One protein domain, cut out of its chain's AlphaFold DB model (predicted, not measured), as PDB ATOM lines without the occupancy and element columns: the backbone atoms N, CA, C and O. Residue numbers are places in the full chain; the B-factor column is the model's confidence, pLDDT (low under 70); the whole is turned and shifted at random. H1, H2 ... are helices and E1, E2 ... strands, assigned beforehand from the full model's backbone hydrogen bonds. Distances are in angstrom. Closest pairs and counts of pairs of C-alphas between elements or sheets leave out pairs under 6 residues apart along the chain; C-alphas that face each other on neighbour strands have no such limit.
ATOM      1  N   PRO A 530     137.707 214.720 196.356       52.38
ATOM      2  CA  PRO A 530     138.826 215.443 196.969       52.38
ATOM      3  C   PRO A 530     138.445 216.261 198.214       52.38
ATOM      4  O   PRO A 530     139.195 216.294 199.191       52.38
ATOM      5  N   GLU A 531     137.267 216.887 198.222       45.06
ATOM      6  CA  GLU A 531     136.905 217.885 199.239       45.06
ATOM      7  C   GLU A 531     136.330 217.268 200.536       45.06
ATOM      8  O   GLU A 531     136.374 217.907 201.588       45.06
ATOM      9  N   TYR A 532     135.854 216.009 200.509       44.84
ATOM     10  CA  TYR A 532     134.988 215.456 201.573       44.84
ATOM     11  C   TYR A 532     135.464 214.159 202.265       44.84
ATOM     12  O   TYR A 532     134.794 213.676 203.185       44.84
ATOM     13  N   GLN A 533     136.624 213.584 201.917       51.41
ATOM     14  CA  GLN A 533     137.221 212.512 202.739       51.41
ATOM     15  C   GLN A 533     138.077 213.078 203.876       51.41
ATOM     16  O   GLN A 533     139.287 213.229 203.747       51.41
ATOM     17  N   GLN A 534     137.439 213.332 205.022       43.16
ATOM     18  CA  GLN A 534     138.134 213.655 206.276       43.16
ATOM     19  C   GLN A 534     139.003 212.473 206.762       43.16
ATOM     20  O   GLN A 534     140.136 212.681 207.182       43.16
ATOM     21  N   ASP A 535     138.541 211.227 206.581       49.91
ATOM     22  CA  ASP A 535     139.319 209.998 206.831       49.91
ATOM     23  C   ASP A 535     140.254 209.627 205.660       49.91
ATOM     24  O   ASP A 535     140.233 208.497 205.145       49.91
ATOM     25  N   ARG A 536     141.092 210.570 205.215       56.56
ATOM     26  CA  ARG A 536     142.327 210.212 204.504       56.56
ATOM     27  C   ARG A 536     143.262 209.577 205.529       56.56
ATOM     28  O   ARG A 536     143.782 210.269 206.397       56.56
ATOM     29  N   ASN A 537     143.481 208.270 205.424       54.16
ATOM     30  CA  ASN A 537     144.544 207.614 206.181       54.16
ATOM     31  C   ASN A 537     145.867 208.186 205.643       54.16
ATOM     32  O   ASN A 537     146.191 207.950 204.480       54.16
ATOM     33  N   THR A 538     146.547 209.027 206.424       53.09
ATOM     34  CA  THR A 538     147.579 209.964 205.926       53.09
ATOM     35  C   THR A 538     148.869 209.307 205.457       53.09
ATOM     36  O   THR A 538     149.684 209.962 204.813       53.09
ATOM     37  N   ASP A 539     149.045 208.023 205.757       55.53
ATOM     38  CA  ASP A 539     150.295 207.301 205.597       55.53
ATOM     39  C   ASP A 539     150.111 206.045 204.736       55.53
ATOM     40  O   ASP A 539     149.150 205.283 204.884       55.53
ATOM     41  N   GLY A 540     151.083 205.806 203.854       75.81
ATOM     42  CA  GLY A 540     151.164 204.611 203.018       75.81
ATOM     43  C   GLY A 540     150.448 204.701 201.666       75.81
ATOM     44  O   GLY A 540     150.010 205.750 201.202       75.81
ATOM     45  N   GLU A 541     150.359 203.544 201.017       80.06
ATOM     46  CA  GLU A 541     149.991 203.357 199.606       80.06
ATOM     47  C   GLU A 541     148.642 203.981 199.198       80.06
ATOM     48  O   GLU A 541     148.499 204.493 198.091       80.06
ATOM     49  N   VAL A 542     147.654 204.001 200.098       81.38
ATOM     50  CA  VAL A 542     146.331 204.580 199.803       81.38
ATOM     51  C   VAL A 542     146.400 206.104 199.654       81.38
ATOM     52  O   VAL A 542     145.696 206.653 198.810       81.38
ATOM     53  N   ALA A 543     147.264 206.788 200.410       81.69
ATOM     54  CA  ALA A 543     147.476 208.230 200.263       81.69
ATOM     55  C   ALA A 543     148.144 208.576 198.919       81.69
ATOM     56  O   ALA A 543     147.823 209.595 198.311       81.69
ATOM     57  N   GLU A 544     149.014 207.697 198.414       83.62
ATOM     58  CA  GLU A 544     149.626 207.836 197.091       83.62
ATOM     59  C   GLU A 544     148.609 207.613 195.960       83.62
ATOM     60  O   GLU A 544     148.571 208.391 195.008       83.62
ATOM     61  N   MET A 545     147.717 206.622 196.088       86.38
ATOM     62  CA  MET A 545     146.605 206.446 195.143       86.38
ATOM     63  C   MET A 545     145.686 207.684 195.105       86.38
ATOM     64  O   MET A 545     145.298 208.114 194.020       86.38
ATOM     65  N   TRP A 546     145.394 208.308 196.256       84.38
ATOM     66  CA  TRP A 546     144.683 209.597 196.306       84.38
ATOM     67  C   TRP A 546     145.431 210.707 195.573       84.38
ATOM     68  O   TRP A 546     144.847 211.381 194.727       84.38
ATOM     69  N   ARG A 547     146.728 210.873 195.857       84.06
ATOM     70  CA  ARG A 547     147.561 211.912 195.241       84.06
ATOM     71  C   ARG A 547     147.542 211.812 193.714       84.06
ATOM     72  O   ARG A 547     147.347 212.822 193.048       84.06
ATOM     73  N   ARG A 548     147.677 210.599 193.168       87.56
ATOM     74  CA  ARG A 548     147.657 210.341 191.716       87.56
ATOM     75  C   ARG A 548     146.287 210.581 191.075       87.56
ATOM     76  O   ARG A 548     146.226 211.090 189.956       87.56
ATOM     77  N   LEU A 549     145.190 210.307 191.784       87.69
ATOM     78  CA  LEU A 549     143.851 210.681 191.320       87.69
ATOM     79  C   LEU A 549     143.688 212.205 191.223       87.69
ATOM     80  O   LEU A 549     143.103 212.702 190.264       87.69
ATOM     81  N   GLU A 550     144.236 212.940 192.189       81.00
ATOM     82  CA  GLU A 550     144.078 214.393 192.307       81.00
ATOM     83  C   GLU A 550     145.028 215.199 191.416       81.00
ATOM     84  O   GLU A 550     144.647 216.263 190.939       81.00
ATOM     85  N   THR A 551     146.252 214.723 191.165       82.25
ATOM     86  CA  THR A 551     147.196 215.408 190.268       82.25
ATOM     87  C   THR A 551     147.085 214.904 188.833       82.25
ATOM     88  O   THR A 551     146.832 215.689 187.918       82.25
ATOM     89  N   GLU A 552     147.242 213.594 188.631       86.56
ATOM     90  CA  GLU A 552     147.353 212.947 187.314       86.56
ATOM     91  C   GLU A 552     145.984 212.555 186.725       86.56
ATOM     92  O   GLU A 552     145.901 212.178 185.557       86.56
ATOM     93  N   GLY A 553     144.901 212.634 187.507       89.00
ATOM     94  CA  GLY A 553     143.591 212.123 187.099       89.00
ATOM     95  C   GLY A 553     143.553 210.594 187.001       89.00
ATOM     96  O   GLY A 553     142.752 210.063 186.236       89.00
ATOM     97  N   ILE A 554     144.435 209.872 187.704       90.50
ATOM     98  CA  ILE A 554     144.569 208.413 187.585       90.50
ATOM     99  C   ILE A 554     143.879 207.705 188.758       90.50
ATOM    100  O   ILE A 554     144.316 207.790 189.902       90.50
ATOM    101  N   LEU A 555     142.819 206.956 188.452       90.94
ATOM    102  CA  LEU A 555     142.052 206.129 189.383       90.94
ATOM    103  C   LEU A 555     142.442 204.657 189.221       90.94
ATOM    104  O   LEU A 555     142.322 204.111 188.130       90.94
ATOM    105  N   SER A 556     142.831 203.980 190.298       90.19
ATOM    106  CA  SER A 556     142.987 202.520 190.286       90.19
ATOM    107  C   SER A 556     141.704 201.813 190.743       90.19
ATOM    108  O   SER A 556     140.916 202.374 191.511       90.19
ATOM    109  N   ASP A 557     141.472 200.574 190.303       89.75
ATOM    110  CA  ASP A 557     140.290 199.817 190.726       89.75
ATOM    111  C   ASP A 557     140.288 199.485 192.225       89.75
ATOM    112  O   ASP A 557     139.223 199.444 192.851       89.75
ATOM    113  N   ARG A 558     141.457 199.309 192.848       89.06
ATOM    114  CA  ARG A 558     141.553 199.125 194.300       89.06
ATOM    115  C   ARG A 558     141.146 200.394 195.037       89.06
ATOM    116  O   ARG A 558     140.381 200.301 195.997       89.06
ATOM    117  N   LEU A 559     141.570 201.573 194.565       87.75
ATOM    118  CA  LEU A 559     141.105 202.846 195.115       87.75
ATOM    119  C   LEU A 559     139.589 203.004 194.926       87.75
ATOM    120  O   LEU A 559     138.895 203.293 195.899       87.75
ATOM    121  N   LEU A 560     139.061 202.736 193.727       89.38
ATOM    122  CA  LEU A 560     137.619 202.760 193.455       89.38
ATOM    123  C   LEU A 560     136.844 201.830 194.402       89.38
ATOM    124  O   LEU A 560     135.841 202.225 194.991       89.38
ATOM    125  N   THR A 561     137.356 200.617 194.621       89.94
ATOM    126  CA  THR A 561     136.784 199.638 195.556       89.94
ATOM    127  C   THR A 561     136.809 200.150 196.991       89.94
ATOM    128  O   THR A 561     135.811 200.008 197.692       89.94
ATOM    129  N   ILE A 562     137.891 200.789 197.443       86.69
ATOM    130  CA  ILE A 562     137.969 201.405 198.777       86.69
ATOM    131  C   ILE A 562     136.950 202.550 198.907       86.69
ATOM    132  O   ILE A 562     136.260 202.632 199.925       86.69
ATOM    133  N   ILE A 563     136.815 203.406 197.886       85.19
ATOM    134  CA  ILE A 563     135.853 204.519 197.875       85.19
ATOM    135  C   ILE A 563     134.420 203.985 197.968       85.19
ATOM    136  O   ILE A 563     133.675 204.387 198.862       85.19
ATOM    137  N   TRP A 564     134.050 203.048 197.094       88.56
ATOM    138  CA  TRP A 564     132.712 202.456 197.058       88.56
ATOM    139  C   TRP A 564     132.421 201.577 198.280       88.56
ATOM    140  O   TRP A 564     131.302 201.610 198.776       88.56
ATOM    141  N   THR A 565     133.425 200.923 198.874       87.00
ATOM    142  CA  THR A 565     133.272 200.243 200.175       87.00
ATOM    143  C   THR A 565     132.941 201.231 201.293       87.00
ATOM    144  O   THR A 565     131.998 201.001 202.046       87.00
ATOM    145  N   LYS A 566     133.673 202.353 201.404       81.44
ATOM    146  CA  LYS A 566     133.371 203.406 202.393       81.44
ATOM    147  C   LYS A 566     132.000 204.052 202.151       81.44
ATOM    148  O   LYS A 566     131.324 204.415 203.111       81.44
ATOM    149  N   ALA A 567     131.602 204.230 200.893       80.56
ATOM    150  CA  ALA A 567     130.315 204.812 200.525       80.56
ATOM    151  C   ALA A 567     129.143 203.867 200.857       80.56
ATOM    152  O   ALA A 567     128.244 204.284 201.584       80.56
ATOM    153  N   ASP A 568     129.209 202.590 200.470       84.12
ATOM    154  CA  ASP A 568     128.225 201.559 200.842       84.12
ATOM    155  C   ASP A 568     128.132 201.381 202.372       84.12
ATOM    156  O   ASP A 568     127.040 201.287 202.933       84.12
ATOM    157  N   GLN A 569     129.269 201.413 203.086       81.19
ATOM    158  CA  GLN A 569     129.302 201.403 204.557       81.19
ATOM    159  C   GLN A 569     128.622 202.631 205.174       81.19
ATOM    160  O   GLN A 569     127.930 202.497 206.185       81.19
ATOM    161  N   LYS A 570     128.775 203.823 204.578       74.75
ATOM    162  CA  LYS A 570     128.006 205.005 204.990       74.75
ATOM    163  C   LYS A 570     126.516 204.771 204.727       74.75
ATOM    164  O   LYS A 570     125.728 204.881 205.662       74.75
ATOM    165  N   MET A 571     126.131 204.387 203.514       70.31
ATOM    166  CA  MET A 571     124.734 204.152 203.111       70.31
ATOM    167  C   MET A 571     124.051 203.008 203.882       70.31
ATOM    168  O   MET A 571     122.829 202.916 203.865       70.31
ATOM    169  N   GLN A 572     124.823 202.143 204.553       76.69
ATOM    170  CA  GLN A 572     124.381 200.889 205.186       76.69
ATOM    171  C   GLN A 572     123.731 199.890 204.205       76.69
ATOM    172  O   GLN A 572     123.124 198.907 204.629       76.69
ATOM    173  N   LYS A 573     123.906 200.102 202.894       77.81
ATOM    174  CA  LYS A 573     123.377 199.273 201.804       77.81
ATOM    175  C   LYS A 573     124.520 198.984 200.811       77.81
ATOM    176  O   LYS A 573     125.177 199.933 200.387       77.81
ATOM    177  N   PRO A 574     124.798 197.718 200.437       81.38
ATOM    178  CA  PRO A 574     125.908 197.350 199.550       81.38
ATOM    179  C   PRO A 574     125.540 197.570 198.073       81.38
ATOM    180  O   PRO A 574     125.373 196.618 197.310       81.38
ATOM    181  N   PHE A 575     125.324 198.825 197.685       85.19
ATOM    182  CA  PHE A 575     124.793 199.201 196.377       85.19
ATOM    183  C   PHE A 575     125.889 199.313 195.309       85.19
ATOM    184  O   PHE A 575     125.849 198.620 194.287       85.19
ATOM    185  N   LEU A 576     126.890 200.157 195.550       86.31
ATOM    186  CA  LEU A 576     127.927 200.506 194.582       86.31
ATOM    187  C   LEU A 576     128.802 199.298 194.249       86.31
ATOM    188  O   LEU A 576     129.112 199.060 193.082       86.31
ATOM    189  N   LEU A 577     129.151 198.484 195.251       88.62
ATOM    190  CA  LEU A 577     129.914 197.254 195.037       88.62
ATOM    191  C   LEU A 577     129.106 196.185 194.287       88.62
ATOM    192  O   LEU A 577     129.658 195.506 193.420       88.62
ATOM    193  N   ARG A 578     127.800 196.055 194.561       88.69
ATOM    194  CA  ARG A 578     126.916 195.072 193.906       88.69
ATOM    195  C   ARG A 578     126.715 195.363 192.419       88.69
ATOM    196  O   ARG A 578     126.679 194.427 191.625       88.69
ATOM    197  N   HIS A 579     126.634 196.637 192.036       87.31
ATOM    198  CA  HIS A 579     126.477 197.055 190.637       87.31
ATOM    199  C   HIS A 579     127.793 197.518 189.985       87.31
ATOM    200  O   HIS A 579     127.773 197.997 188.850       87.31
ATOM    201  N   LYS A 580     128.948 197.332 190.647       89.31
ATOM    202  CA  LYS A 580     130.268 197.842 190.226       89.31
ATOM    203  C   LYS A 580     130.596 197.649 188.732       89.31
ATOM    204  O   LYS A 580     131.029 198.626 188.120       89.31
ATOM    205  N   PRO A 581     130.384 196.472 188.101       87.50
ATOM    206  CA  PRO A 581     130.663 196.295 186.673       87.50
ATOM    207  C   PRO A 581     129.776 197.164 185.769       87.50
ATOM    208  O   PRO A 581     130.276 197.774 184.828       87.50
ATOM    209  N   PHE A 582     128.480 197.272 186.079       86.38
ATOM    210  CA  PHE A 582     127.549 198.133 185.346       86.38
ATOM    211  C   PHE A 582     127.891 199.615 185.549       86.38
ATOM    212  O   PHE A 582     127.999 200.351 184.573       86.38
ATOM    213  N   LEU A 583     128.150 200.044 186.789       89.19
ATOM    214  CA  LEU A 583     128.497 201.437 187.097       89.19
ATOM    215  C   LEU A 583     129.806 201.875 186.419       89.19
ATOM    216  O   LEU A 583     129.869 202.979 185.885       89.19
ATOM    217  N   LYS A 584     130.818 200.996 186.349       89.00
ATOM    218  CA  LYS A 584     132.024 201.219 185.532       89.00
ATOM    219  C   LYS A 584     131.678 201.469 184.065       89.00
ATOM    220  O   LYS A 584     132.054 202.508 183.532       89.00
ATOM    221  N   ARG A 585     130.941 200.549 183.425       86.31
ATOM    222  CA  ARG A 585     130.553 200.677 182.008       86.31
ATOM    223  C   ARG A 585     129.695 201.915 181.752       86.31
ATOM    224  O   ARG A 585     129.857 202.552 180.719       86.31
ATOM    225  N   LEU A 586     128.846 202.302 182.703       87.12
ATOM    226  CA  LEU A 586     128.076 203.541 182.650       87.12
ATOM    227  C   LEU A 586     129.005 204.768 182.673       87.12
ATOM    228  O   LEU A 586     128.878 205.649 181.831       87.12
ATOM    229  N   MET A 587     129.985 204.830 183.575       88.12
ATOM    230  CA  MET A 587     130.911 205.970 183.633       88.12
ATOM    231  C   MET A 587     131.908 206.010 182.463       88.12
ATOM    232  O   MET A 587     132.263 207.103 182.019       88.12
ATOM    233  N   GLU A 588     132.299 204.855 181.911       87.69
ATOM    234  CA  GLU A 588     133.003 204.763 180.622       87.69
ATOM    235  C   GLU A 588     132.133 205.281 179.469       87.69
ATOM    236  O   GLU A 588     132.603 206.070 178.651       87.69
ATOM    237  N   LYS A 589     130.844 204.915 179.432       84.44
ATOM    238  CA  LYS A 589     129.895 205.355 178.400       84.44
ATOM    239  C   LYS A 589     129.751 206.875 178.339       84.44
ATOM    240  O   LYS A 589     129.619 207.413 177.245       84.44
ATOM    241  N   TYR A 590     129.815 207.568 179.477       82.38
ATOM    242  CA  TYR A 590     129.801 209.038 179.545       82.38
ATOM    243  C   TYR A 590     131.200 209.686 179.480       82.38
ATOM    244  O   TYR A 590     131.296 210.910 179.571       82.38
ATOM    245  N   TYR A 591     132.272 208.901 179.278       82.31
ATOM    246  CA  TYR A 591     133.683 209.335 179.258       82.31
ATOM    247  C   TYR A 591     134.122 210.061 180.547       82.31
ATOM    248  O   TYR A 591     135.031 210.895 180.539       82.31
ATOM    249  N   LEU A 592     133.470 209.745 181.669       84.88
ATOM    250  CA  LEU A 592     133.861 210.199 183.007       84.88
ATOM    251  C   LEU A 592     134.983 209.318 183.571       84.88
ATOM    252  O   LEU A 592     135.825 209.799 184.324       84.88
ATOM    253  N   LEU A 593     135.006 208.047 183.159       88.69
ATOM    254  CA  LEU A 593     136.141 207.137 183.275       88.69
ATOM    255  C   LEU A 593     136.618 206.724 181.878       88.69
ATOM    256  O   LEU A 593     135.841 206.683 180.926       88.69
ATOM    257  N   CYS A 594     137.888 206.355 181.769       88.81
ATOM    258  CA  CYS A 594     138.474 205.752 180.578       88.81
ATOM    259  C   CYS A 594     139.466 204.667 181.001       88.81
ATOM    260  O   CYS A 594     140.443 204.996 181.668       88.81
ATOM    261  N   ASN A 595     139.269 203.398 180.625       86.62
ATOM    262  CA  ASN A 595     140.261 202.358 180.920       86.62
ATOM    263  C   ASN A 595     141.606 202.691 180.243       86.62
ATOM    264  O   ASN A 595     141.677 202.897 179.030       86.62
ATOM    265  N   ALA A 596     142.653 202.766 181.058       86.06
ATOM    266  CA  ALA A 596     144.003 203.196 180.713       86.06
ATOM    267  C   ALA A 596     145.084 202.206 181.206       86.06
ATOM    268  O   ALA A 596     146.275 202.510 181.152       86.06
TER     269      ALA A 596
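This is residues 530 to 596 of the 1073 residues of the protein "uncharacterized protein LOC109477943" of Branchiostoma belcheri (UniProt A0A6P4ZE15). H2, the longest helix, runs through the middle with H1 crosswise near its first end; the chain then folds back through short H3, which packs on H2, into H4, while residues 586 to 591 stick out. The 67 printed residues are mostly helix, in the order H1, strand E1, H2, H3, H4. The whole is compact, with a radius of gyration of the C-alphas of 12.5 A and spans of 32 by 31 by 19 A.

H1, residues 541 to 551, begins at C-alpha 541 (149.991, 203.357, 199.606) and is 15.5 A long. E1 is residues 554 to 556, H2 557 to 571, 20.4 A, and H3 575 to 578. H4, residues 580 to 589, 14.0 A, ends at C-alpha 589 (129.895, 205.355, 178.400).

H1 and H2 only just touch, with 3 pairs of C-alphas within 8 A, through residue 559 of H2 alone; the closest C-alphas, Met 545 and Leu 559, are 6.6 A apart, and the lines are about perpendicular at 83 degrees. H2 touches H3, closest at C-alphas 564 and 576, 5.7 A. H2 and H4 are near each other. E1 pairs with no named strand. Every O i to N i+4 pair is within hydrogen-bond range in H1, H2 and H4; H3 is too short for one.

The farthest C-alphas, Asp 539 and Lys 589, are 34.1 A apart. The printed part has no cut, and the four links between named elements are tight. Residues 530 to 539 have pLDDT under 70.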